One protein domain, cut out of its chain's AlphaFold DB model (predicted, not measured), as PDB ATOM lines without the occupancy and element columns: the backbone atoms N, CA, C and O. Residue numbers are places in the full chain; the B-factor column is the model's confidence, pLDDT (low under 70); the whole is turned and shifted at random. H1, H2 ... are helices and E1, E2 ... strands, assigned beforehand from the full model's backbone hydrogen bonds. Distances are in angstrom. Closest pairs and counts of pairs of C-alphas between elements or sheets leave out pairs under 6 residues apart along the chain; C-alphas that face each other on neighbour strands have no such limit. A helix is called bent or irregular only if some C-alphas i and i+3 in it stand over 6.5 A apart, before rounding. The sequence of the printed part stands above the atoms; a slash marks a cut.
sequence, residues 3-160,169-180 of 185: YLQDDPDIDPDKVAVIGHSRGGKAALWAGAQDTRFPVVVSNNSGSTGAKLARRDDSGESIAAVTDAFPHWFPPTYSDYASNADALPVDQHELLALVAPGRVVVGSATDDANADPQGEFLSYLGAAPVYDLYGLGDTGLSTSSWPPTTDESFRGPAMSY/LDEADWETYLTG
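AT A GLANCE: This is residues 3 to 160 and 169 to 180 of the 185 residues of the protein "BAAT / Acyl-CoA thioester hydrolase C terminal" of Pseudonocardia ammonioxydans (UniProt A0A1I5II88). A five-stranded sheet forms the core of a three-layered body, with H2 and H6 packed over one face and H7 covering part of the other. H5 packs on H2 and H6, the helical hairpin H3 and H4 lies away from the sheet at one end of the longest axis, and H1 lies toward the other end, where residues 6 to 11 stick out. The 170 printed residues hold seven named helices and five named strands, in the order H1 E1 H2 E2 H3 H4 H5 E3 H6 E4 E5 H7, and the sheet, ordered E1 E2 E3 E5 E4, is mixed. The class is mixed, helices and strands, with 84 residues, under half, in named elements. The whole is compact, with a radius of gyration of the C-alphas of 15.7 A, and spans 47 by 39 by 34 A.

IN THESE COORDINATES: H1 is residues 3 to 6, with C-alpha 3 at (9.296, -42.455, -39.713). E1 is residues 16 to 20, 13.4 A long, and H2 is residues 22 to 33, 17.0 A long. E2 is residues 39 to 43, 13.0 A long. Three short helices follow: H3, residues 62 to 68, H4, residues 75 to 80, and H5, residues 91 to 96. E3, residues 102 to 108, is the longest strand at 20.2 A, beginning at C-alpha 102 (21.060, -25.097, -45.691). H6, residues 116 to 131, is the longest helix at 23.3 A; it is irregular, but only just, with C-alphas 125 and 128 6.9 A apart. E4 is residues 151 to 154 and E5 is residues 158 to 160. H7, residues 171 to 179, is 11.6 A long and ends at C-alpha 179 (9.807, -20.490, -54.253).

HOW THE PARTS SIT: The sheet is twisted, its C-alphas lying up to 4.1 A off its best plane. E1 and E2 are parallel at 9 degrees, with N 41 and O 17 at 2.8 A, within hydrogen-bond range. E2 and E3 are parallel at 12 degrees, with N 42 and O 104 at 2.8 A. E3 and E5 are parallel at 9 degrees, with N 105 and O 159 at 2.9 A. E4 and E5 form an antiparallel hairpin at 172 degrees, with N 153 and O 160 at 2.8 A. Two strand-helix-strand units, parallel neighbour strands with helices between, are E1, H2, E2, whose crossover is right-handed, and E2, H3 H4 H5, E3. H2 lies over E1 at a height over the sheet of 7.4 A, and its closest C-alphas to E2 are those of Gly 24 and Ser 42, 4.5 A apart. H6, on the same face as H2, lies over E3 and E5 at a height of 9.1 A. H7, on the opposite face, lies over E3 and only just over E5, with 3 of its 9 C-alphas falling there, at a height of 9.2 A. H5 only grazes the sheet with residues 95 to 96. H5 and H6 touch at His 92 and Ser 122, their closest C-alphas, 4.3 A apart, at a tilt of 34 degrees, only just shallow, the same way. H2 touches H5 with residues 28 to 32 alone, at a steep tilt of 44 degrees. H3 and H4 touch as a helical hairpin, closest at the C-alphas of Thr 66 and Ser 78, 6.0 A apart. H1, H3 and H4 are not on the sheet. Every O i to N i+4 pair is within hydrogen-bond range in H2, H3, H5 and H7, against 9 of 12 in H6 and 0 of 2 in H4, where 3 of 3 O i to N i+3 pairs are; H1 is too short for an O i to N i+4 pair.

THE WHOLE: The two C-alphas farthest apart are those of Pro 8 and Ser 82, 50.0 A. Residues 161 to 168 are cut out, and C-alphas 160 and 169 are 14.2 A apart across the cut. The links E2 to H3 and H6 to E4 are long. The mean pLDDT of the printed part is 97.1, and residue 180 is under 70.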
ATOM      1  N   TYR A   3      10.398 -41.959 -38.874       98.25
ATOM      2  CA  TYR A   3       9.296 -42.455 -39.713       98.25
ATOM      3  C   TYR A   3       9.398 -42.013 -41.187       98.25
ATOM      4  O   TYR A   3       9.124 -42.796 -42.086       98.25
ATOM      5  N   LEU A   4       9.814 -40.767 -41.446       98.00
ATOM      6  CA  LEU A   4       9.889 -40.212 -42.804       98.00
ATOM      7  C   LEU A   4      10.980 -40.878 -43.654       98.00
ATOM      8  O   LEU A   4      10.946 -40.745 -44.868       98.00
ATOM      9  N   GLN A   5      11.947 -41.567 -43.033       96.50
ATOM     10  CA  GLN A   5      12.964 -42.331 -43.763       96.50
ATOM     11  C   GLN A   5      12.420 -43.631 -44.357       96.50
ATOM     12  O   GLN A   5      12.992 -44.137 -45.321       96.50
ATOM     13  N   ASP A   6      11.332 -44.149 -43.788       97.25
ATOM     14  CA  ASP A   6      10.740 -45.431 -44.169       97.25
ATOM     15  C   ASP A   6       9.480 -45.266 -45.038       97.25
ATOM     16  O   ASP A   6       8.967 -46.251 -45.574       97.25
ATOM     17  N   ASP A   7       8.964 -44.041 -45.178       98.00
ATOM     18  CA  ASP A   7       7.773 -43.747 -45.975       98.00
ATOM     19  C   ASP A   7       8.123 -43.713 -47.478       98.00
ATOM     20  O   ASP A   7       8.889 -42.847 -47.906       98.00
ATOM     21  N   PRO A   8       7.586 -44.632 -48.308       97.88
ATOM     22  CA  PRO A   8       7.967 -44.747 -49.716       97.88
ATOM     23  C   PRO A   8       7.516 -43.562 -50.582       97.88
ATOM     24  O   PRO A   8       8.002 -43.428 -51.707       97.88
ATOM     25  N   ASP A   9       6.606 -42.720 -50.087       98.31
ATOM     26  CA  ASP A   9       6.116 -41.541 -50.804       98.31
ATOM     27  C   ASP A   9       6.961 -40.284 -50.514       98.31
ATOM     28  O   ASP A   9       6.717 -39.218 -51.091       98.31
ATOM     29  N   ILE A  10       7.968 -40.386 -49.636       97.94
ATOM     30  CA  ILE A  10       8.810 -39.271 -49.195       97.94
ATOM     31  C   ILE A  10      10.261 -39.513 -49.609       97.94
ATOM     32  O   ILE A  10      10.832 -40.571 -49.380       97.94
ATOM     33  N   ASP A  11      10.883 -38.492 -50.201       97.12
ATOM     34  CA  ASP A  11      12.327 -38.464 -50.432       97.12
ATOM     35  C   ASP A  11      13.028 -37.987 -49.142       97.12
ATOM     36  O   ASP A  11      12.923 -36.800 -48.805       97.12
ATOM     37  N   PRO A  12      13.718 -38.869 -48.391       96.12
ATOM     38  CA  PRO A  12      14.297 -38.506 -47.100       96.12
ATOM     39  C   PRO A  12      15.442 -37.495 -47.221       96.12
ATOM     40  O   PRO A  12      15.708 -36.771 -46.263       96.12
ATOM     41  N   ASP A  13      16.061 -37.371 -48.400       95.06
ATOM     42  CA  ASP A  13      17.100 -36.372 -48.674       95.06
ATOM     43  C   ASP A  13      16.503 -34.982 -48.976       95.06
ATOM     44  O   ASP A  13      17.231 -34.022 -49.245       95.06
ATOM     45  N   LYS A  14      15.169 -34.849 -48.945       95.88
ATOM     46  CA  LYS A  14      14.435 -33.600 -49.203       95.88
ATOM     47  C   LYS A  14      13.425 -33.265 -48.110       95.88
ATOM     48  O   LYS A  14      12.318 -32.798 -48.379       95.88
ATOM     49  N   VAL A  15      13.830 -33.451 -46.856       97.44
ATOM     50  CA  VAL A  15      13.042 -33.057 -45.682       97.44
ATOM     51  C   VAL A  15      13.632 -31.792 -45.056       97.44
ATOM     52  O   VAL A  15      14.779 -31.774 -44.623       97.44
ATOM     53  N   ALA A  16      12.842 -30.721 -44.986       97.50
ATOM     54  CA  ALA A  16      13.205 -29.511 -44.250       97.50
ATOM     55  C   ALA A  16      12.556 -29.524 -42.861       97.50
ATOM     56  O   ALA A  16      11.372 -29.848 -42.738       97.50
ATOM     57  N   VAL A  17      13.299 -29.130 -41.825       98.56
ATOM     58  CA  VAL A  17      12.722 -28.822 -40.508       98.56
ATOM     59  C   VAL A  17      12.507 -27.317 -40.405       98.56
ATOM     60  O   VAL A  17      13.416 -26.530 -40.656       98.56
ATOM     61  N   ILE A  18      11.291 -26.911 -40.057       98.25
ATOM     62  CA  ILE A  18      10.898 -25.508 -39.935       98.25
ATOM     63  C   ILE A  18      10.262 -25.264 -38.577       98.25
ATOM     64  O   ILE A  18       9.508 -26.094 -38.066       98.25
ATOM     65  N   GLY A  19      10.528 -24.091 -38.016       98.62
ATOM     66  CA  GLY A  19       9.829 -23.629 -36.838       98.62
ATOM     67  C   GLY A  19       9.721 -22.113 -36.776       98.62
ATOM     68  O   GLY A  19      10.600 -21.385 -37.234       98.62
ATOM     69  N   HIS A  20       8.634 -21.656 -36.163       98.81
ATOM     70  CA  HIS A  20       8.380 -20.251 -35.868       98.81
ATOM     71  C   HIS A  20       8.530 -19.986 -34.366       98.81
ATOM     72  O   HIS A  20       8.077 -20.797 -33.548       98.81
ATOM     73  N   SER A  21       9.131 -18.856 -33.985       98.44
ATOM     74  CA  SER A  21       9.250 -18.431 -32.588       98.44
ATOM     75  C   SER A  21       9.962 -19.486 -31.736       98.44
ATOM     76  O   SER A  21      11.047 -19.956 -32.085       98.44
ATOM     77  N   ARG A  22       9.362 -19.937 -30.631       98.50
ATOM     78  CA  ARG A  22       9.862 -21.085 -29.849       98.50
ATOM     79  C   ARG A  22      10.052 -22.368 -30.667       98.50
ATOM     80  O   ARG A  22      10.964 -23.136 -30.386       98.50
ATOM     81  N   GLY A  23       9.228 -22.584 -31.693       98.75
ATOM     82  CA  GLY A  23       9.406 -23.687 -32.633       98.75
ATOM     83  C   GLY A  23      10.663 -23.514 -33.480       98.75
ATOM     84  O   GLY A  23      11.312 -24.503 -33.785       98.75
ATOM     85  N   GLY A  24      11.043 -22.274 -33.812       98.75
ATOM     86  CA  GLY A  24      12.284 -21.958 -34.528       98.75
ATOM     87  C   GLY A  24      13.526 -22.289 -33.702       98.75
ATOM     88  O   GLY A  24      14.444 -22.923 -34.211       98.75
ATOM     89  N   LYS A  25      13.501 -21.986 -32.393       98.81
ATOM     90  CA  LYS A  25      14.540 -22.419 -31.436       98.81
ATOM     91  C   LYS A  25      14.726 -23.943 -31.480       98.81
ATOM     92  O   LYS A  25      15.837 -24.445 -31.632       98.81
ATOM     93  N   ALA A  26      13.614 -24.681 -31.410       98.81
ATOM     94  CA  ALA A  26      13.625 -26.139 -31.471       98.81
ATOM     95  C   ALA A  26      14.075 -26.675 -32.843       98.81
ATOM     96  O   ALA A  26      14.808 -27.657 -32.888       98.81
ATOM     97  N   ALA A  27      13.674 -26.037 -33.947       98.88
ATOM     98  CA  ALA A  27      14.071 -26.423 -35.300       98.88
ATOM     99  C   ALA A  27      15.580 -26.259 -35.525       98.88
ATOM    100  O   ALA A  27      16.211 -27.173 -36.054       98.88
ATOM    101  N   LEU A  28      16.168 -25.148 -35.062       98.88
ATOM    102  CA  LEU A  28      17.620 -24.940 -35.084       98.88
ATOM    103  C   LEU A  28      18.349 -26.038 -34.312       98.88
ATOM    104  O   LEU A  28      19.260 -26.665 -34.849       98.88
ATOM    105  N   TRP A  29      17.917 -26.323 -33.082       98.81
ATOM    106  CA  TRP A  29      18.543 -27.367 -32.271       98.81
ATOM    107  C   TRP A  29      18.362 -28.773 -32.855       98.81
ATOM    108  O   TRP A  29      19.279 -29.592 -32.800       98.81
ATOM    109  N   ALA A  30      17.202 -29.062 -33.453       98.81
ATOM    110  CA  ALA A  30      16.963 -30.322 -34.149       98.81
ATOM    111  C   ALA A  30      17.915 -30.486 -35.340       98.81
ATOM    112  O   ALA A  30      18.564 -31.520 -35.453       98.81
ATOM    113  N   GLY A  31      18.045 -29.461 -36.183       98.62
ATOM    114  CA  GLY A  31      18.934 -29.489 -37.344       98.62
ATOM    115  C   GLY A  31      20.422 -29.530 -36.993       98.62
ATOM    116  O   GLY A  31      21.192 -30.201 -37.672       98.62
ATOM    117  N   ALA A  32      20.827 -28.872 -35.903       98.50
ATOM    118  CA  ALA A  32      22.200 -28.922 -35.404       98.50
ATOM    119  C   ALA A  32      22.587 -30.310 -34.856       98.50
ATOM    120  O   ALA A  32      23.746 -30.707 -34.945       98.50
ATOM    121  N   GLN A  33      21.634 -31.051 -34.281       98.69
ATOM    122  CA  GLN A  33      21.883 -32.393 -33.742       98.69
ATOM    123  C   GLN A  33      21.645 -33.522 -34.752       98.69
ATOM    124  O   GLN A  33      22.184 -34.614 -34.578       98.69
ATOM    125  N   ASP A  34      20.822 -33.290 -35.773       98.56
ATOM    126  CA  ASP A  34      20.391 -34.312 -36.719       98.56
ATOM    127  C   ASP A  34      20.591 -33.851 -38.165       98.56
ATOM    128  O   ASP A  34      19.733 -33.219 -38.788       98.56
ATOM    129  N   THR A  35      21.731 -34.247 -38.728       96.62
ATOM    130  CA  THR A  35      22.137 -33.898 -40.095       96.62
ATOM    131  C   THR A  35      21.273 -34.550 -41.177       96.62
ATOM    132  O   THR A  35      21.491 -34.288 -42.359       96.62
ATOM    133  N   ARG A  36      20.302 -35.404 -40.815       97.81
ATOM    134  CA  ARG A  36      19.297 -35.926 -41.756       97.81
ATOM    135  C   ARG A  36      18.317 -34.847 -42.217       97.81
ATOM    136  O   ARG A  36      17.602 -35.080 -43.184       97.81
ATOM    137  N   PHE A  37      18.280 -33.686 -41.559       98.19
ATOM    138  CA  PHE A  37      17.592 -32.494 -42.053       98.19
ATOM    139  C   PHE A  37      18.551 -31.628 -42.889       98.19
ATOM    140  O   PHE A  37      19.264 -30.791 -42.335       98.19
ATOM    141  N   PRO A  38      18.582 -31.766 -44.228       96.56
ATOM    142  CA  PRO A  38      19.464 -30.976 -45.090       96.56
ATOM    143  C   PRO A  38      19.107 -29.486 -45.158       96.56
ATOM    144  O   PRO A  38      19.900 -28.710 -45.693       96.56
ATOM    145  N   VAL A  39      17.925 -29.089 -44.676       97.81
ATOM    146  CA  VAL A  39      17.448 -27.702 -44.642       97.81
ATOM    147  C   VAL A  39      16.808 -27.418 -43.285       97.81
ATOM    148  O   VAL A  39      15.907 -28.142 -42.852       97.81
ATOM    149  N   VAL A  40      17.240 -26.335 -42.646       98.62
ATOM    150  CA  VAL A  40      16.757 -25.878 -41.342       98.62
ATOM    151  C   VAL A  40      16.253 -24.451 -41.486       98.62
ATOM    152  O   VAL A  40      17.005 -23.559 -41.880       98.62
ATOM    153  N   VAL A  41      14.978 -24.231 -41.174       98.62
ATOM    154  CA  VAL A  41      14.326 -22.924 -41.270       98.62
ATOM    155  C   VAL A  41      13.962 -22.423 -39.879       98.62
ATOM    156  O   VAL A  41      13.141 -23.018 -39.177       98.62
ATOM    157  N   SER A  42      14.556 -21.295 -39.509       98.75
ATOM    158  CA  SER A  42      14.263 -20.562 -38.287       98.75
ATOM    159  C   SER A  42      13.545 -19.263 -38.625       98.75
ATOM    160  O   SER A  42      14.113 -18.388 -39.274       98.75
ATOM    161  N   ASN A  43      12.294 -19.127 -38.199       98.81
ATOM    162  CA  ASN A  43      11.506 -17.924 -38.436       98.81
ATOM    163  C   ASN A  43      11.199 -17.204 -37.117       98.81
ATOM    164  O   ASN A  43      10.558 -17.790 -36.239       98.81
ATOM    165  N   ASN A  44      11.624 -15.944 -36.996       98.69
ATOM    166  CA  ASN A  44      11.369 -15.065 -35.850       98.69
ATOM    167  C   ASN A  44      11.675 -15.757 -34.516       98.69
ATOM    168  O   ASN A  44      10.868 -15.777 -33.586       98.69
ATOM    169  N   SER A  45      12.808 -16.451 -34.457       98.81
ATOM    170  CA  SER A  45      13.143 -17.346 -33.351       98.81
ATOM    171  C   SER A  45      13.697 -16.608 -32.141       98.81
ATOM    172  O   SER A  45      13.557 -17.111 -31.027       98.81
ATOM    173  N   GLY A  46      14.269 -15.425 -32.343       98.62
ATOM    174  CA  GLY A  46      14.682 -14.511 -31.292       98.62
ATOM    175  C   GLY A  46      15.709 -15.084 -30.322       98.62
ATOM    176  O   GLY A  46      16.544 -15.917 -30.691       98.62
ATOM    177  N   SER A  47      15.648 -14.605 -29.075       97.75
ATOM    178  CA  SER A  47      16.538 -15.018 -27.982       97.75
ATOM    179  C   SER A  47      16.615 -16.532 -27.879       97.75
ATOM    180  O   SER A  47      15.589 -17.201 -27.981       97.75
ATOM    181  N   THR A  48      17.819 -17.085 -27.691       94.31
ATOM    182  CA  THR A  48      18.100 -18.542 -27.617       94.31
ATOM    183  C   THR A  48      17.763 -19.355 -28.875       94.31
ATOM    184  O   THR A  48      17.887 -20.577 -28.874       94.31
ATOM    185  N   GLY A  49      17.310 -18.685 -29.936       98.19
ATOM    186  CA  GLY A  49      17.187 -19.210 -31.289       98.19
ATOM    187  C   GLY A  49      18.299 -18.628 -32.152       98.19
ATOM    188  O   GLY A  49      19.466 -18.925 -31.937       98.19
ATOM    189  N   ALA A  50      17.948 -17.783 -33.119       98.81
ATOM    190  CA  ALA A  50      18.913 -17.159 -34.016       98.81
ATOM    191  C   ALA A  50      19.526 -15.864 -33.461       98.81
ATOM    192  O   ALA A  50      20.607 -15.493 -33.905       98.81
ATOM    193  N   LYS A  51      18.901 -15.168 -32.504       98.69
ATOM    194  CA  LYS A  51      19.424 -13.896 -31.975       98.69
ATOM    195  C   LYS A  51      20.675 -14.124 -31.132       98.69
ATOM    196  O   LYS A  51      20.611 -14.864 -30.155       98.69
ATOM    197  N   LEU A  52      21.762 -13.402 -31.421       98.69
ATOM    198  CA  LEU A  52      22.949 -13.373 -30.556       98.69
ATOM    199  C   LEU A  52      22.579 -13.090 -29.086       98.69
ATOM    200  O   LEU A  52      21.995 -12.055 -28.762       98.69
ATOM    201  N   ALA A  53      22.959 -13.997 -28.192       97.88
ATOM    202  CA  ALA A  53      22.710 -13.922 -26.760       97.88
ATOM    203  C   ALA A  53      23.429 -12.727 -26.121       97.88
ATOM    204  O   ALA A  53      22.870 -12.090 -25.235       97.88
ATOM    205  N   ARG A  54      24.619 -12.358 -26.618       97.81
ATOM    206  CA  ARG A  54      25.369 -11.176 -26.146       97.81
ATOM    207  C   ARG A  54      24.705  -9.835 -26.455       97.81
ATOM    208  O   ARG A  54      25.079  -8.825 -25.871       97.81
ATOM    209  N   ARG A  55      23.687  -9.800 -27.320       97.69
ATOM    210  CA  ARG A  55      22.803  -8.631 -27.487       97.69
ATOM    211  C   ARG A  55      21.705  -8.640 -26.423       97.69
ATOM    212  O   ARG A  55      20.520  -8.541 -26.726       97.69
ATOM    213  N   ASP A  56      22.089  -8.863 -25.171       95.75
ATOM    214  CA  ASP A  56      21.157  -9.137 -24.071       95.75
ATOM    215  C   ASP A  56      20.321  -7.905 -23.680       95.75
ATOM    216  O   ASP A  56      19.243  -8.030 -23.108       95.75
ATOM    217  N   ASP A  57      20.783  -6.712 -24.060       96.25
ATOM    218  CA  ASP A  57      20.096  -5.426 -23.917       96.25
ATOM    219  C   ASP A  57      19.079  -5.125 -25.038       96.25
ATOM    220  O   ASP A  57      18.380  -4.112 -24.984       96.25
ATOM    221  N   SER A  58      18.991  -5.993 -26.050       97.50
ATOM    222  CA  SER A  58      18.143  -5.833 -27.234       97.50
ATOM    223  C   SER A  58      17.120  -6.971 -27.316       97.50
ATOM    224  O   SER A  58      17.486  -8.133 -27.471       97.50
ATOM    225  N   GLY A  59      15.825  -6.657 -27.228       97.31
ATOM    226  CA  GLY A  59      14.758  -7.668 -27.230       97.31
ATOM    227  C   GLY A  59      14.720  -8.518 -25.951       97.31
ATOM    228  O   GLY A  59      15.063  -8.047 -24.869       97.31
ATOM    229  N   GLU A  60      14.272  -9.770 -26.062       98.38
ATOM    230  CA  GLU A  60      14.205 -10.714 -24.937       98.38
ATOM    231  C   GLU A  60      15.617 -11.115 -24.468       98.38
ATOM    232  O   GLU A  60      16.448 -11.565 -25.266       98.38
ATOM    233  N   SER A  61      15.890 -10.970 -23.170       98.25
ATOM    234  CA  SER A  61      17.162 -11.342 -22.539       98.25
ATOM    235  C   SER A  61      17.184 -12.798 -22.064       98.25
ATOM    236  O   SER A  61      16.140 -13.456 -21.976       98.25
ATOM    237  N   ILE A  62      18.366 -13.306 -21.700       98.12
ATOM    238  CA  ILE A  62      18.514 -14.624 -21.055       98.12
ATOM    239  C   ILE A  62      17.703 -14.678 -19.756       98.12
ATOM    240  O   ILE A  62      16.998 -15.659 -19.503       98.12
ATOM    241  N   ALA A  63      17.762 -13.622 -18.939       98.19
ATOM    242  CA  ALA A  63      16.980 -13.535 -17.708       98.19
ATOM    243  C   ALA A  63      15.474 -13.607 -17.983       98.19
ATOM    244  O   ALA A  63      14.779 -14.396 -17.349       98.19
ATOM    245  N   ALA A  64      14.977 -12.830 -18.951       98.12
ATOM    246  CA  ALA A  64      13.552 -12.778 -19.263       98.12
ATOM    247  C   ALA A  64      13.018 -14.138 -19.738       98.12
ATOM    248  O   ALA A  64      12.001 -14.613 -19.230       98.12
ATOM    249  N   VAL A  65      13.722 -14.794 -20.667       98.00
ATOM    250  CA  VAL A  65      13.259 -16.073 -21.227       98.00
ATOM    251  C   VAL A  65      13.343 -17.213 -20.208       98.00
ATOM    252  O   VAL A  65      12.468 -18.076 -20.181       98.00
ATOM    253  N   THR A  66      14.367 -17.228 -19.348       97.81
ATOM    254  CA  THR A  66      14.534 -18.291 -18.340       97.81
ATOM    255  C   THR A  66      13.601 -18.124 -17.143       97.81
ATOM    256  O   THR A  66      13.147 -19.132 -16.606       97.81
ATOM    257  N   ASP A  67      13.247 -16.891 -16.767       97.94
ATOM    258  CA  ASP A  67      12.231 -16.611 -15.742       97.94
ATOM    259  C   ASP A  67      10.819 -16.973 -16.232       97.94
ATOM    260  O   ASP A  67      10.073 -17.680 -15.550       97.94
ATOM    261  N   ALA A  68      10.470 -16.570 -17.458       97.94
ATOM    262  CA  ALA A  68       9.161 -16.860 -18.042       97.94
ATOM    263  C   ALA A  68       8.988 -18.345 -18.412       97.94
ATOM    264  O   ALA A  68       7.891 -18.903 -18.281       97.94
ATOM    265  N   PHE A  69      10.058 -19.002 -18.875       97.69
ATOM    266  CA  PHE A  69      10.026 -20.372 -19.395       97.69
ATOM    267  C   PHE A  69      11.159 -21.251 -18.828       97.69
ATOM    268  O   PHE A  69      11.971 -21.792 -19.583       97.69
ATOM    269  N   PRO A  70      11.183 -21.517 -17.508       96.69
ATOM    270  CA  PRO A  70      12.283 -22.236 -16.847       96.69
ATOM    271  C   PRO A  70      12.446 -23.700 -17.290       96.69
ATOM    272  O   PRO A  70      13.422 -24.354 -16.946       96.69
ATOM    273  N   HIS A  71      11.481 -24.237 -18.038       97.25
ATOM    274  CA  HIS A  71      11.475 -25.607 -18.553       97.25
ATOM    275  C   HIS A  71      12.022 -25.727 -19.984       97.25
ATOM    276  O   HIS A  71      12.146 -26.843 -20.483       97.25
ATOM    277  N   TRP A  72      12.300 -24.613 -20.674       98.06
ATOM    278  CA  TRP A  72      12.802 -24.645 -22.056       98.06
ATOM    279  C   TRP A  72      14.276 -25.021 -22.151       98.06
ATOM    280  O   TRP A  72      14.689 -25.604 -23.151       98.06
ATOM    281  N   PHE A  73      15.059 -24.705 -21.123       96.81
ATOM    282  CA  PHE A  73      16.509 -24.849 -21.148       96.81
ATOM    283  C   PHE A  73      16.995 -25.684 -19.964       96.81
ATOM    284  O   PHE A  73      16.314 -25.768 -18.938       96.81
ATOM    285  N   PRO A  74      18.188 -26.290 -20.067       96.12
ATOM    286  CA  PRO A  74      18.855 -26.856 -18.906       96.12
ATOM    287  C   PRO A  74      19.006 -25.795 -17.800       96.12
ATOM    288  O   PRO A  74      19.301 -24.641 -18.121       96.12
ATOM    289  N   PRO A  75      18.898 -26.164 -16.509       94.38
ATOM    290  CA  PRO A  75      19.041 -25.213 -15.402       94.38
ATOM    291  C   PRO A  75      20.356 -24.421 -15.420       94.38
ATOM    292  O   PRO A  75      20.403 -23.288 -14.965       94.38
ATOM    293  N   THR A  76      21.420 -24.977 -16.004       96.75
ATOM    294  CA  THR A  76      22.712 -24.293 -16.158       96.75
ATOM    295  C   THR A  76      22.644 -23.055 -17.054       96.75
ATOM    296  O   THR A  76      23.538 -22.221 -17.006       96.75
ATOM    297  N   TYR A  77      21.621 -22.916 -17.905       97.12
ATOM    298  CA  TYR A  77      21.493 -21.747 -18.775       97.12
ATOM    299  C   TYR A  77      21.114 -20.481 -17.991       97.12
ATOM    300  O   TYR A  77      21.589 -19.395 -18.321       97.12
ATOM    301  N   SER A  78      20.342 -20.609 -16.904       96.44
ATOM    302  CA  SER A  78      19.997 -19.460 -16.055       96.44
ATOM    303  C   SER A  78      21.189 -18.889 -15.282       96.44
ATOM    304  O   SER A  78      21.125 -17.741 -14.852       96.44
ATOM    305  N   ASP A  79      22.304 -19.622 -15.167       97.38
ATOM    306  CA  ASP A  79      23.533 -19.107 -14.544       97.38
ATOM    307  C   ASP A  79      24.128 -17.917 -15.328       97.38
ATOM    308  O   ASP A  79      24.859 -17.100 -14.768       97.38
ATOM    309  N   TYR A  80      23.771 -17.779 -16.611       97.94
ATOM    310  CA  TYR A  80      24.201 -16.684 -17.487       97.94
ATOM    311  C   TYR A  80      23.203 -15.518 -17.540       97.94
ATOM    312  O   TYR A  80      23.464 -14.532 -18.225       97.94
ATOM    313  N   ALA A  81      22.082 -15.584 -16.809       96.94
ATOM    314  CA  ALA A  81      20.994 -14.602 -16.875       96.94
ATOM    315  C   ALA A  81      21.427 -13.155 -16.587       96.94
ATOM    316  O   ALA A  81      20.821 -12.222 -17.099       96.94
ATOM    317  N   SER A  82      22.468 -12.957 -15.775       96.75
ATOM    318  CA  SER A  82      23.016 -11.630 -15.461       96.75
ATOM    319  C   SER A  82      24.332 -11.316 -16.177       96.75
ATOM    320  O   SER A  82      24.940 -10.286 -15.892       96.75
ATOM    321  N   ASN A  83      24.839 -12.227 -17.013       97.56
ATOM    322  CA  ASN A  83      26.131 -12.088 -17.682       97.56
ATOM    323  C   ASN A  83      26.181 -12.940 -18.963       97.56
ATOM    324  O   ASN A  83      26.859 -13.970 -19.010       97.56
ATOM    325  N   ALA A  84      25.472 -12.497 -20.003       97.31
ATOM    326  CA  ALA A  84      25.471 -13.161 -21.305       97.31
ATOM    327  C   ALA A  84      26.879 -13.268 -21.926       97.31
ATOM    328  O   ALA A  84      27.175 -14.246 -22.610       97.31
ATOM    329  N   ASP A  85      27.782 -12.322 -21.637       97.88
ATOM    330  CA  ASP A  85      29.169 -12.339 -22.129       97.88
ATOM    331  C   ASP A  85      29.983 -13.533 -21.614       97.88
ATOM    332  O   ASP A  85      30.935 -13.958 -22.276       97.88
ATOM    333  N   ALA A  86      29.606 -14.098 -20.462       98.12
ATOM    334  CA  ALA A  86      30.249 -15.285 -19.905       98.12
ATOM    335  C   ALA A  86      29.863 -16.591 -20.616       98.12
ATOM    336  O   ALA A  86      30.483 -17.619 -20.331       98.12
ATOM    337  N   LEU A  87      28.876 -16.584 -21.523       97.75
ATOM    338  CA  LEU A  87      28.554 -17.772 -22.312       97.75
ATOM    339  C   LEU A  87      29.792 -18.233 -23.099       97.75
ATOM    340  O   LEU A  87      30.423 -17.424 -23.779       97.75
ATOM    341  N   PRO A  88      30.139 -19.530 -23.086       97.81
ATOM    342  CA  PRO A  88      31.277 -20.031 -23.855       97.81
ATOM    343  C   PRO A  88      31.009 -20.077 -25.368       97.81
ATOM    344  O   PRO A  88      31.936 -20.344 -26.124       97.81
ATOM    345  N   VAL A  89      29.760 -19.842 -25.785       98.25
ATOM    346  CA  VAL A  89      29.283 -19.877 -27.173       98.25
ATOM    347  C   VAL A  89      28.280 -18.745 -27.441       98.25
ATOM    348  O   VAL A  89      27.877 -18.028 -26.520       98.25
ATOM    349  N   ASP A  90      27.859 -18.565 -28.686       98.62
ATOM    350  CA  ASP A  90      26.715 -17.746 -29.092       98.62
ATOM    351  C   ASP A  90      25.930 -18.378 -30.257       98.62
ATOM    352  O   ASP A  90      26.332 -19.378 -30.848       98.62
ATOM    353  N   GLN A  91      24.806 -17.770 -30.636       98.69
ATOM    354  CA  GLN A  91      23.870 -18.371 -31.591       98.69
ATOM    355  C   GLN A  91      24.405 -18.484 -33.024       98.69
ATOM    356  O   GLN A  91      23.955 -19.352 -33.768       98.69
ATOM    357  N   HIS A  92      25.405 -17.690 -33.413       98.81
ATOM    358  CA  HIS A  92      26.047 -17.854 -34.723       98.81
ATOM    359  C   HIS A  92      26.740 -19.221 -34.845       98.81
ATOM    360  O   HIS A  92      26.760 -19.802 -35.928       98.81
ATOM    361  N   GLU A  93      27.241 -19.777 -33.738       98.88
ATOM    362  CA  GLU A  93      27.803 -21.128 -33.702       98.88
ATOM    363  C   GLU A  93      26.703 -22.190 -33.819       98.88
ATOM    364  O   GLU A  93      26.893 -23.177 -34.525       98.88
ATOM    365  N   LEU A  94      25.526 -21.971 -33.220       98.81
ATOM    366  CA  LEU A  94      24.365 -22.853 -33.408       98.81
ATOM    367  C   LEU A  94      23.926 -22.897 -34.878       98.81
ATOM    368  O   LEU A  94      23.688 -23.975 -35.417       98.81
ATOM    369  N   LEU A  95      23.853 -21.742 -35.542       98.88
ATOM    370  CA  LEU A  95      23.562 -21.669 -36.977       98.88
ATOM    371  C   LEU A  95      24.664 -22.357 -37.799       98.88
ATOM    372  O   LEU A  95      24.362 -23.062 -38.760       98.88
ATOM    373  N   ALA A  96      25.931 -22.201 -37.410       98.81
ATOM    374  CA  ALA A  96      27.064 -22.828 -38.083       98.81
ATOM    375  C   ALA A  96      27.068 -24.365 -37.981       98.81
ATOM    376  O   ALA A  96      27.544 -25.021 -38.907       98.81
ATOM    377  N   LEU A  97      26.508 -24.949 -36.914       98.75
ATOM    378  CA  LEU A  97      26.370 -26.408 -36.766       98.75
ATOM    379  C   LEU A  97      25.470 -27.046 -37.835       98.75
ATOM    380  O   LEU A  97      25.553 -28.253 -38.049       98.75
ATOM    381  N   VAL A  98      24.641 -26.261 -38.528       98.69
ATOM    382  CA  VAL A  98      23.827 -26.747 -39.653       98.69
ATOM    383  C   VAL A  98      24.685 -27.006 -40.900       98.69
ATOM    384  O   VAL A  98      24.287 -27.788 -41.764       98.69
ATOM    385  N   ALA A  99      25.873 -26.402 -41.019       98.31
ATOM    386  CA  ALA A  99      26.744 -26.591 -42.176       98.31
ATOM    387  C   ALA A  99      27.181 -28.068 -42.331       98.31
ATOM    388  O   ALA A  99      27.526 -28.719 -41.345       98.31
ATOM    389  N   PRO A 100      27.225 -28.623 -43.560       97.31
ATOM    390  CA  PRO A 100      27.003 -27.961 -44.851       97.31
ATOM    391  C   PRO A 100      25.532 -27.956 -45.321       97.31
ATOM    392  O   PRO A 100      25.270 -27.682 -46.494       97.31
ATOM    393  N   GLY A 101      24.571 -28.322 -44.468       97.44
ATOM    394  CA  GLY A 101      23.135 -28.185 -44.735       97.44
ATOM    395  C   GLY A 101      22.711 -26.721 -44.879       97.44
ATOM    396  O   GLY A 101      23.430 -25.813 -44.466       97.44
ATOM    397  N   ARG A 102      21.551 -26.464 -45.490       97.62
ATOM    398  CA  ARG A 102      21.060 -25.097 -45.691       97.62
ATOM    399  C   ARG A 102      20.461 -24.545 -44.402       97.62
ATOM    400  O   ARG A 102      19.508 -25.124 -43.887       97.62
ATOM    401  N   VAL A 103      20.933 -23.383 -43.958       98.25
ATOM    402  CA  VAL A 103      20.270 -22.601 -42.907       98.25
ATOM    403  C   VAL A 103      19.472 -21.456 -43.527       98.25
ATOM    404  O   VAL A 103      19.954 -20.747 -44.414       98.25
ATOM    405  N   VAL A 104      18.228 -21.294 -43.084       97.88
ATOM    406  CA  VAL A 104      17.321 -20.226 -43.508       97.88
ATOM    407  C   VAL A 104      16.862 -19.462 -42.273       97.88
ATOM    408  O   VAL A 104      16.294 -20.063 -41.362       97.88
ATOM    409  N   VAL A 105      17.092 -18.151 -42.243       98.69
ATOM    410  CA  VAL A 105      16.676 -17.266 -41.146       98.69
ATOM    411  C   VAL A 105      15.705 -16.222 -41.689       98.69
ATOM    412  O   VAL A 105      16.054 -15.458 -42.581       98.69
ATOM    413  N   GLY A 106      14.481 -16.194 -41.173       98.44
ATOM    414  CA  GLY A 106      13.497 -15.164 -41.509       98.44
ATOM    415  C   GLY A 106      13.192 -14.301 -40.296       98.44
ATOM    416  O   GLY A 106      12.848 -14.854 -39.252       98.44
ATOM    417  N   SER A 107      13.268 -12.982 -40.450       98.81
ATOM    418  CA  SER A 107      12.956 -12.007 -39.397       98.81
ATOM    419  C   SER A 107      11.860 -11.029 -39.843       98.81
ATOM    420  O   SER A 107      11.621 -10.866 -41.043       98.81
ATOM    421  N   ALA A 108      11.215 -10.338 -38.900       98.75
ATOM    422  CA  ALA A 108      10.180  -9.334 -39.166       98.75
ATOM    423  C   ALA A 108      10.552  -7.957 -38.583       98.75
ATOM    424  O   ALA A 108      11.101  -7.883 -37.486       98.75
ATOM    425  N   THR A 109      10.279  -6.860 -39.299       98.56
ATOM    426  CA  THR A 109      10.765  -5.509 -38.935       98.56
ATOM    427  C   THR A 109      10.311  -5.024 -37.563       98.56
ATOM    428  O   THR A 109      11.076  -4.351 -36.873       98.56
ATOM    429  N   ASP A 110       9.088  -5.367 -37.168       98.44
ATOM    430  CA  ASP A 110       8.439  -4.850 -35.962       98.44
ATOM    431  C   ASP A 110       8.533  -5.847 -34.794       98.44
ATOM    432  O   ASP A 110       8.004  -5.597 -33.708       98.44
ATOM    433  N   ASP A 111       9.219  -6.981 -34.983       98.50
ATOM    434  CA  ASP A 111       9.422  -8.005 -33.956       98.50
ATOM    435  C   ASP A 111      10.581  -7.655 -33.012       98.50
ATOM    436  O   ASP A 111      11.568  -8.376 -32.875       98.50
ATOM    437  N   ALA A 112      10.465  -6.511 -32.338       97.94
ATOM    438  CA  ALA A 112      11.515  -5.986 -31.467       97.94
ATOM    439  C   ALA A 112      11.938  -6.968 -30.356       97.94
ATOM    440  O   ALA A 112      13.086  -6.934 -29.918       97.94
ATOM    441  N   ASN A 113      11.039  -7.855 -29.913       97.88
ATOM    442  CA  ASN A 113      11.351  -8.848 -28.888       97.88
ATOM    443  C   ASN A 113      12.316  -9.934 -29.399       97.88
ATOM    444  O   ASN A 113      13.140 -10.422 -28.627       97.88
ATOM    445  N   ALA A 114      12.246 -10.294 -30.684       98.44
ATOM    446  CA  ALA A 114      13.182 -11.236 -31.295       98.44
ATOM    447  C   ALA A 114      14.536 -10.605 -31.666       98.44
ATOM    448  O   ALA A 114      15.487 -11.343 -31.903       98.44
ATOM    449  N   ASP A 115      14.644  -9.272 -31.675       98.75
ATOM    450  CA  ASP A 115      15.828  -8.532 -32.137       98.75
ATOM    451  C   ASP A 115      16.286  -8.995 -33.544       98.75
ATOM    452  O   ASP A 115      17.292  -9.694 -33.691       98.75
ATOM    453  N   PRO A 116      15.569  -8.571 -34.606       98.81
ATOM    454  CA  PRO A 116      15.858  -8.935 -35.996       98.81
ATOM    455  C   PRO A 116      17.303  -8.628 -36.412       98.81
ATOM    456  O   PRO A 116      17.912  -9.358 -37.193       98.81
ATOM    457  N   GLN A 117      17.892  -7.569 -35.844       98.81
ATOM    458  CA  GLN A 117      19.297  -7.242 -36.059       98.81
ATOM    459  C   GLN A 117      20.221  -8.319 -35.478       98.81
ATOM    460  O   GLN A 117      21.214  -8.680 -36.107       98.81
ATOM    461  N   GLY A 118      19.919  -8.833 -34.287       98.81
ATOM    462  CA  GLY A 118      20.665  -9.924 -33.671       98.81
ATOM    463  C   GLY A 118      20.579 -11.226 -34.459       98.81
ATOM    464  O   GLY A 118      21.596 -11.910 -34.585       98.81
ATOM    465  N   GLU A 119      19.415 -11.548 -35.027       98.88
ATOM    466  CA  GLU A 119      19.254 -12.704 -35.923       98.88
ATOM    467  C   GLU A 119      20.075 -12.536 -37.214       98.88
ATOM    468  O   GLU A 119      20.809 -13.446 -37.607       98.88
ATOM    469  N   PHE A 120      20.041 -11.352 -37.830       98.88
ATOM    470  CA  PHE A 120      20.853 -11.016 -39.005       98.88
ATOM    471  C   PHE A 120      22.363 -11.109 -38.744       98.88
ATOM    472  O   PHE A 120      23.108 -11.686 -39.539       98.88
ATOM    473  N   LEU A 121      22.836 -10.563 -37.622       98.81
ATOM    474  CA  LEU A 121      24.253 -10.614 -37.255       98.81
ATOM    475  C   LEU A 121      24.711 -12.046 -36.966       98.81
ATOM    476  O   LEU A 121      25.825 -12.415 -37.330       98.81
ATOM    477  N   SER A 122      23.852 -12.860 -36.354       98.81
ATOM    478  CA  SER A 122      24.111 -14.283 -36.134       98.81
ATOM    479  C   SER A 122      24.233 -15.053 -37.451       98.81
ATOM    480  O   SER A 122      25.185 -15.811 -37.644       98.81
ATOM    481  N   TYR A 123      23.327 -14.785 -38.397       98.81
ATOM    482  CA  TYR A 123      23.372 -15.333 -39.752       98.81
ATOM    483  C   TYR A 123      24.684 -14.992 -40.472       98.81
ATOM    484  O   TYR A 123      25.348 -15.887 -40.994       98.81
ATOM    485  N   LEU A 124      25.115 -13.727 -40.438       98.69
ATOM    486  CA  LEU A 124      26.420 -13.326 -40.976       98.69
ATOM    487  C   LEU A 124      27.587 -14.002 -40.241       98.69
ATOM    488  O   LEU A 124      28.555 -14.420 -40.875       98.69
ATOM    489  N   GLY A 125      27.495 -14.131 -38.915       98.75
ATOM    490  CA  GLY A 125      28.516 -14.763 -38.079       98.75
ATOM    491  C   GLY A 125      28.717 -16.255 -38.354       98.75
ATOM    492  O   GLY A 125      29.801 -16.771 -38.096       98.75
ATOM    493  N   ALA A 126      27.715 -16.943 -38.911       98.81
ATOM    494  CA  ALA A 126      27.820 -18.348 -39.308       98.81
ATOM    495  C   ALA A 126      28.536 -18.542 -40.661       98.81
ATOM    496  O   ALA A 126      29.109 -19.606 -40.913       98.81
ATOM    497  N   ALA A 127      28.549 -17.520 -41.526       98.62
ATOM    498  CA  ALA A 127      29.083 -17.607 -42.888       98.62
ATOM    499  C   ALA A 127      30.549 -18.087 -42.989       98.62
ATOM    500  O   ALA A 127      30.835 -18.887 -43.882       98.62
ATOM    501  N   PRO A 128      31.483 -17.713 -42.085       98.69
ATOM    502  CA  PRO A 128      32.857 -18.221 -42.128       98.69
ATOM    503  C   PRO A 128      32.974 -19.748 -42.026       98.69
ATOM    504  O   PRO A 128      33.873 -20.329 -42.627       98.69
ATOM    505  N   VAL A 129      32.072 -20.424 -41.301       98.81
ATOM    506  CA  VAL A 129      32.066 -21.898 -41.228       98.81
ATOM    507  C   VAL A 129      31.532 -22.498 -42.526       98.81
ATOM    508  O   VAL A 129      32.080 -23.481 -43.020       98.81
ATOM    509  N   TYR A 130      30.509 -21.882 -43.118       98.62
ATOM    510  CA  TYR A 130      30.005 -22.262 -44.438       98.62
ATOM    511  C   TYR A 130      31.059 -22.079 -45.542       98.62
ATOM    512  O   TYR A 130      31.126 -22.891 -46.470       98.62
ATOM    513  N   ASP A 131      31.924 -21.069 -45.432       98.44
ATOM    514  CA  ASP A 131      33.018 -20.819 -46.379       98.44
ATOM    515  C   ASP A 131      34.058 -21.951 -46.406       98.44
ATOM    516  O   ASP A 131      34.582 -22.277 -47.470       98.44
ATOM    517  N   LEU A 132      34.259 -22.667 -45.290       98.50
ATOM    518  CA  LEU A 132      35.107 -23.872 -45.253       98.50
ATOM    519  C   LEU A 132      34.619 -24.975 -46.211       98.50
ATOM    520  O   LEU A 132      35.401 -25.839 -46.608       98.50
ATOM    521  N   TYR A 133      33.340 -24.937 -46.596       97.81
ATOM    522  CA  TYR A 133      32.716 -25.838 -47.568       97.81
ATOM    523  C   TYR A 133      32.542 -25.205 -48.960       97.81
ATOM    524  O   TYR A 133      31.955 -25.832 -49.841       97.81
ATOM    525  N   GLY A 134      33.009 -23.969 -49.170       97.88
ATOM    526  CA  GLY A 134      32.741 -23.185 -50.380       97.88
ATOM    527  C   GLY A 134      31.289 -22.708 -50.495       97.88
ATOM    528  O   GLY A 134      30.817 -22.445 -51.599       97.88
ATOM    529  N   LEU A 135      30.562 -22.635 -49.372       97.50
ATOM    530  CA  LEU A 135      29.134 -22.295 -49.303       97.50
ATOM    531  C   LEU A 135      28.871 -20.984 -48.537       97.50
ATOM    532  O   LEU A 135      27.725 -20.709 -48.194       97.50
ATOM    533  N   GLY A 136      29.919 -20.201 -48.250       96.31
ATOM    534  CA  GLY A 136      29.872 -19.006 -47.397       96.31
ATOM    535  C   GLY A 136      29.244 -17.761 -48.029       96.31
ATOM    536  O   GLY A 136      29.064 -16.758 -47.342       96.31
ATOM    537  N   ASP A 137      28.894 -17.802 -49.319       97.00
ATOM    538  CA  ASP A 137      28.083 -16.747 -49.924       97.00
ATOM    539  C   ASP A 137      26.688 -16.751 -49.278       97.00
ATOM    540  O   ASP A 137      25.976 -17.755 -49.281       97.00
ATOM    541  N   THR A 138      26.311 -15.614 -48.698       96.69
ATOM    542  CA  THR A 138      25.049 -15.431 -47.975       96.69
ATOM    543  C   THR A 138      23.915 -14.949 -48.881       96.69
ATOM    544  O   THR A 138      22.764 -14.882 -48.441       96.69
ATOM    545  N   GLY A 139      24.223 -14.576 -50.125       95.62
ATOM    546  CA  GLY A 139      23.305 -13.922 -51.057       95.62
ATOM    547  C   GLY A 139      22.968 -12.469 -50.711       95.62
ATOM    548  O   GLY A 139      22.232 -11.830 -51.460       95.62
ATOM    549  N   LEU A 140      23.469 -11.936 -49.592       95.94
ATOM    550  CA  LEU A 140      23.286 -10.536 -49.222       95.94
ATOM    551  C   LEU A 140      24.168  -9.639 -50.094       95.94
ATOM    552  O   LEU A 140      25.361  -9.884 -50.259       95.94
ATOM    553  N   SER A 141      23.603  -8.541 -50.592       90.94
ATOM    554  CA  SER A 141      24.358  -7.513 -51.323       90.94
ATOM    555  C   SER A 141      25.229  -6.642 -50.405       90.94
ATOM    556  O   SER A 141      26.139  -5.956 -50.873       90.94
ATOM    557  N   THR A 142      24.956  -6.659 -49.098       91.06
ATOM    558  CA  THR A 142      25.651  -5.888 -48.064       91.06
ATOM    559  C   THR A 142      25.585  -6.602 -46.714       91.06
ATOM    560  O   THR A 142      24.602  -7.268 -46.402       91.06
ATOM    561  N   SER A 143      26.612  -6.429 -45.881       94.31
ATOM    562  CA  SER A 143      26.641  -6.915 -44.494       94.31
ATOM    563  C   SER A 143      26.091  -5.894 -43.483       94.31
ATOM    564  O   SER A 143      26.246  -6.071 -42.276       94.31
ATOM    565  N   SER A 144      25.509  -4.790 -43.955       96.88
ATOM    566  CA  SER A 144      24.973  -3.722 -43.107       96.88
ATOM    567  C   SER A 144      23.520  -3.981 -42.711       96.88
ATOM    568  O   SER A 144      22.716  -4.424 -43.525       96.88
ATOM    569  N   TRP A 145      23.177  -3.625 -41.472       97.44
ATOM    570  CA  TRP A 145      21.798  -3.616 -40.989       97.44
ATOM    571  C   TRP A 145      21.109  -2.255 -41.236       97.44
ATOM    572  O   TRP A 145      21.749  -1.224 -41.002       97.44
ATOM    573  N   PRO A 146      19.810  -2.223 -41.594       97.44
ATOM    574  CA  PRO A 146      19.015  -3.359 -42.061       97.44
ATOM    575  C   PRO A 146      19.314  -3.689 -43.535       97.44
ATOM    576  O   PRO A 146      19.640  -2.779 -44.306       97.44
ATOM    577  N   PRO A 147      19.184  -4.962 -43.955       96.88
ATOM    578  CA  PRO A 147      19.091  -5.286 -45.375       96.88
ATOM    579  C   PRO A 147      17.777  -4.741 -45.961       96.88
ATOM    580  O   PRO A 147      16.907  -4.272 -45.223       96.88
ATOM    581  N   THR A 148      17.611  -4.807 -47.285       96.81
ATOM    582  CA  THR A 148      16.340  -4.439 -47.923       96.81
ATOM    583  C   THR A 148      15.195  -5.265 -47.331       96.81
ATOM    584  O   THR A 148      15.254  -6.495 -47.312       96.81
ATOM    585  N   THR A 149      14.158  -4.585 -46.847       97.12
ATOM    586  CA  THR A 149      12.930  -5.226 -46.369       97.12
ATOM    587  C   THR A 149      12.125  -5.795 -47.540       97.12
ATOM    588  O   THR A 149      12.134  -5.227 -48.630       97.12
ATOM    589  N   ASP A 150      11.410  -6.893 -47.299       96.44
ATOM    590  CA  ASP A 150      10.572  -7.614 -48.268       96.44
ATOM    591  C   ASP A 150      11.353  -8.163 -49.478       96.44
ATOM    592  O   ASP A 150      10.793  -8.429 -50.541       96.44
ATOM    593  N   GLU A 151      12.657  -8.382 -49.293       94.56
ATOM    594  CA  GLU A 151      13.543  -9.051 -50.242       94.56
ATOM    595  C   GLU A 151      14.103 -10.344 -49.626       94.56
ATOM    596  O   GLU A 151      14.460 -10.396 -48.444       94.56
ATOM    597  N   SER A 152      14.183 -11.407 -50.433       92.88
ATOM    598  CA  SER A 152      14.814 -12.670 -50.040       92.88
ATOM    599  C   SER A 152      16.242 -12.755 -50.573       92.88
ATOM    600  O   SER A 152      16.464 -12.735 -51.784       92.88
ATOM    601  N   PHE A 153      17.201 -12.981 -49.684       94.81
ATOM    602  CA  PHE A 153      18.610 -13.174 -50.016       94.81
ATOM    603  C   PHE A 153      18.956 -14.656 -49.978       94.81
ATOM    604  O   PHE A 153      18.606 -15.368 -49.031       94.81
ATOM    605  N   ARG A 154      19.621 -15.150 -51.025       93.88
ATOM    606  CA  ARG A 154      19.915 -16.580 -51.170       93.88
ATOM    607  C   ARG A 154      21.308 -16.813 -51.712       93.88
ATOM    608  O   ARG A 154      21.577 -16.517 -52.872       93.88
ATOM    609  N   GLY A 155      22.143 -17.419 -50.887       94.62
ATOM    610  CA  GLY A 155      23.368 -18.060 -51.324       94.62
ATOM    611  C   GLY A 155      23.217 -19.577 -51.506       94.62
ATOM    612  O   GLY A 155      22.110 -20.132 -51.381       94.62
ATOM    613  N   PRO A 156      24.334 -20.282 -51.764       95.00
ATOM    614  CA  PRO A 156      24.356 -21.720 -52.032       95.00
ATOM    615  C   PRO A 156      23.788 -22.580 -50.898       95.00
ATOM    616  O   PRO A 156      23.092 -23.554 -51.163       95.00
ATOM    617  N   ALA A 157      24.021 -22.212 -49.634       96.44
ATOM    618  CA  ALA A 157      23.475 -22.929 -48.473       96.44
ATOM    619  C   ALA A 157      23.026 -22.006 -47.329       96.44
ATOM    620  O   ALA A 157      22.737 -22.463 -46.228       96.44
ATOM    621  N   MET A 158      22.919 -20.707 -47.583       97.00
ATOM    622  CA  MET A 158      22.464 -19.740 -46.592       97.00
ATOM    623  C   MET A 158      21.349 -18.897 -47.203       97.00
ATOM    624  O   MET A 158      21.376 -18.569 -48.394       97.00
ATOM    625  N   SER A 159      20.296 -18.623 -46.440       96.25
ATOM    626  CA  SER A 159      19.231 -17.722 -46.878       96.25
ATOM    627  C   SER A 159      18.724 -16.862 -45.734       96.25
ATOM    628  O   SER A 159      18.584 -17.339 -44.609       96.25
ATOM    629  N   TYR A 160      18.430 -15.607 -46.049       97.56
ATOM    630  CA  TYR A 160      17.917 -14.634 -45.098       97.56
ATOM    631  C   TYR A 160      16.819 -13.788 -45.737       97.56
ATOM    632  O   TYR A 160      16.902 -13.463 -46.922       97.56
ATOM    633  N   LEU A 169       4.414 -16.092 -38.758       98.12
ATOM    634  CA  LEU A 169       4.836 -16.880 -39.912       98.12
ATOM    635  C   LEU A 169       3.745 -16.736 -40.972       98.12
ATOM    636  O   LEU A 169       2.723 -17.425 -40.917       98.12
ATOM    637  N   ASP A 170       3.965 -15.812 -41.898       97.00
ATOM    638  CA  ASP A 170       2.956 -15.343 -42.840       97.00
ATOM    639  C   ASP A 170       3.171 -15.949 -44.234       97.00
ATOM    640  O   ASP A 170       4.169 -16.617 -44.513       97.00
ATOM    641  N   GLU A 171       2.225 -15.704 -45.139       95.75
ATOM    642  CA  GLU A 171       2.296 -16.176 -46.527       95.75
ATOM    643  C   GLU A 171       3.593 -15.740 -47.220       95.75
ATOM    644  O   GLU A 171       4.259 -16.567 -47.830       95.75
ATOM    645  N   ALA A 172       4.029 -14.492 -47.031       93.38
ATOM    646  CA  ALA A 172       5.279 -13.988 -47.608       93.38
ATOM    647  C   ALA A 172       6.541 -14.713 -47.082       93.38
ATOM    648  O   ALA A 172       7.523 -14.877 -47.815       93.38
ATOM    649  N   ASP A 173       6.520 -15.203 -45.834       96.31
ATOM    650  CA  ASP A 173       7.598 -16.052 -45.310       96.31
ATOM    651  C   ASP A 173       7.601 -17.399 -46.050       96.31
ATOM    652  O   ASP A 173       8.638 -17.857 -46.531       96.31
ATOM    653  N   TRP A 174       6.424 -18.013 -46.209       95.75
ATOM    654  CA  TRP A 174       6.266 -19.268 -46.946       95.75
ATOM    655  C   TRP A 174       6.608 -19.147 -48.425       95.75
ATOM    656  O   TRP A 174       7.247 -20.051 -48.960       95.75
ATOM    657  N   GLU A 175       6.247 -18.052 -49.088       91.06
ATOM    658  CA  GLU A 175       6.664 -17.771 -50.460       91.06
ATOM    659  C   GLU A 175       8.188 -17.722 -50.547       91.06
ATOM    660  O   GLU A 175       8.777 -18.365 -51.420       91.06
ATOM    661  N   THR A 176       8.848 -17.067 -49.588       87.00
ATOM    662  CA  THR A 176      10.310 -17.080 -49.490       87.00
ATOM    663  C   THR A 176      10.850 -18.498 -49.284       87.00
ATOM    664  O   THR A 176      11.864 -18.868 -49.875       87.00
ATOM    665  N   TYR A 177      10.203 -19.362 -48.516       91.75
ATOM    666  CA  TYR A 177      10.716 -20.723 -48.343       91.75
ATOM    667  C   TYR A 177      10.454 -21.601 -49.573       91.75
ATOM    668  O   TYR A 177      11.378 -22.235 -50.073       91.75
ATOM    669  N   LEU A 178       9.245 -21.594 -50.124       88.94
ATOM    670  CA  LEU A 178       8.801 -22.546 -51.148       88.94
ATOM    671  C   LEU A 178       9.233 -22.189 -52.573       88.94
ATOM    672  O   LEU A 178       9.450 -23.086 -53.384       88.94
ATOM    673  N   THR A 179       9.361 -20.902 -52.905       81.75
ATOM    674  CA  THR A 179       9.807 -20.490 -54.253       81.75
ATOM    675  C   THR A 179      11.306 -20.707 -54.460       81.75
ATOM    676  O   THR A 179      11.784 -20.806 -55.592       81.75
ATOM    677  N   GLY A 180      12.063 -20.810 -53.367       64.25
ATOM    678  CA  GLY A 180      13.474 -21.151 -53.403       64.25
ATOM    679  C   GLY A 180      13.679 -22.617 -53.766       64.25
ATOM    680  O   GLY A 180      12.959 -23.500 -53.311       64.25
TER     681      GLY A 180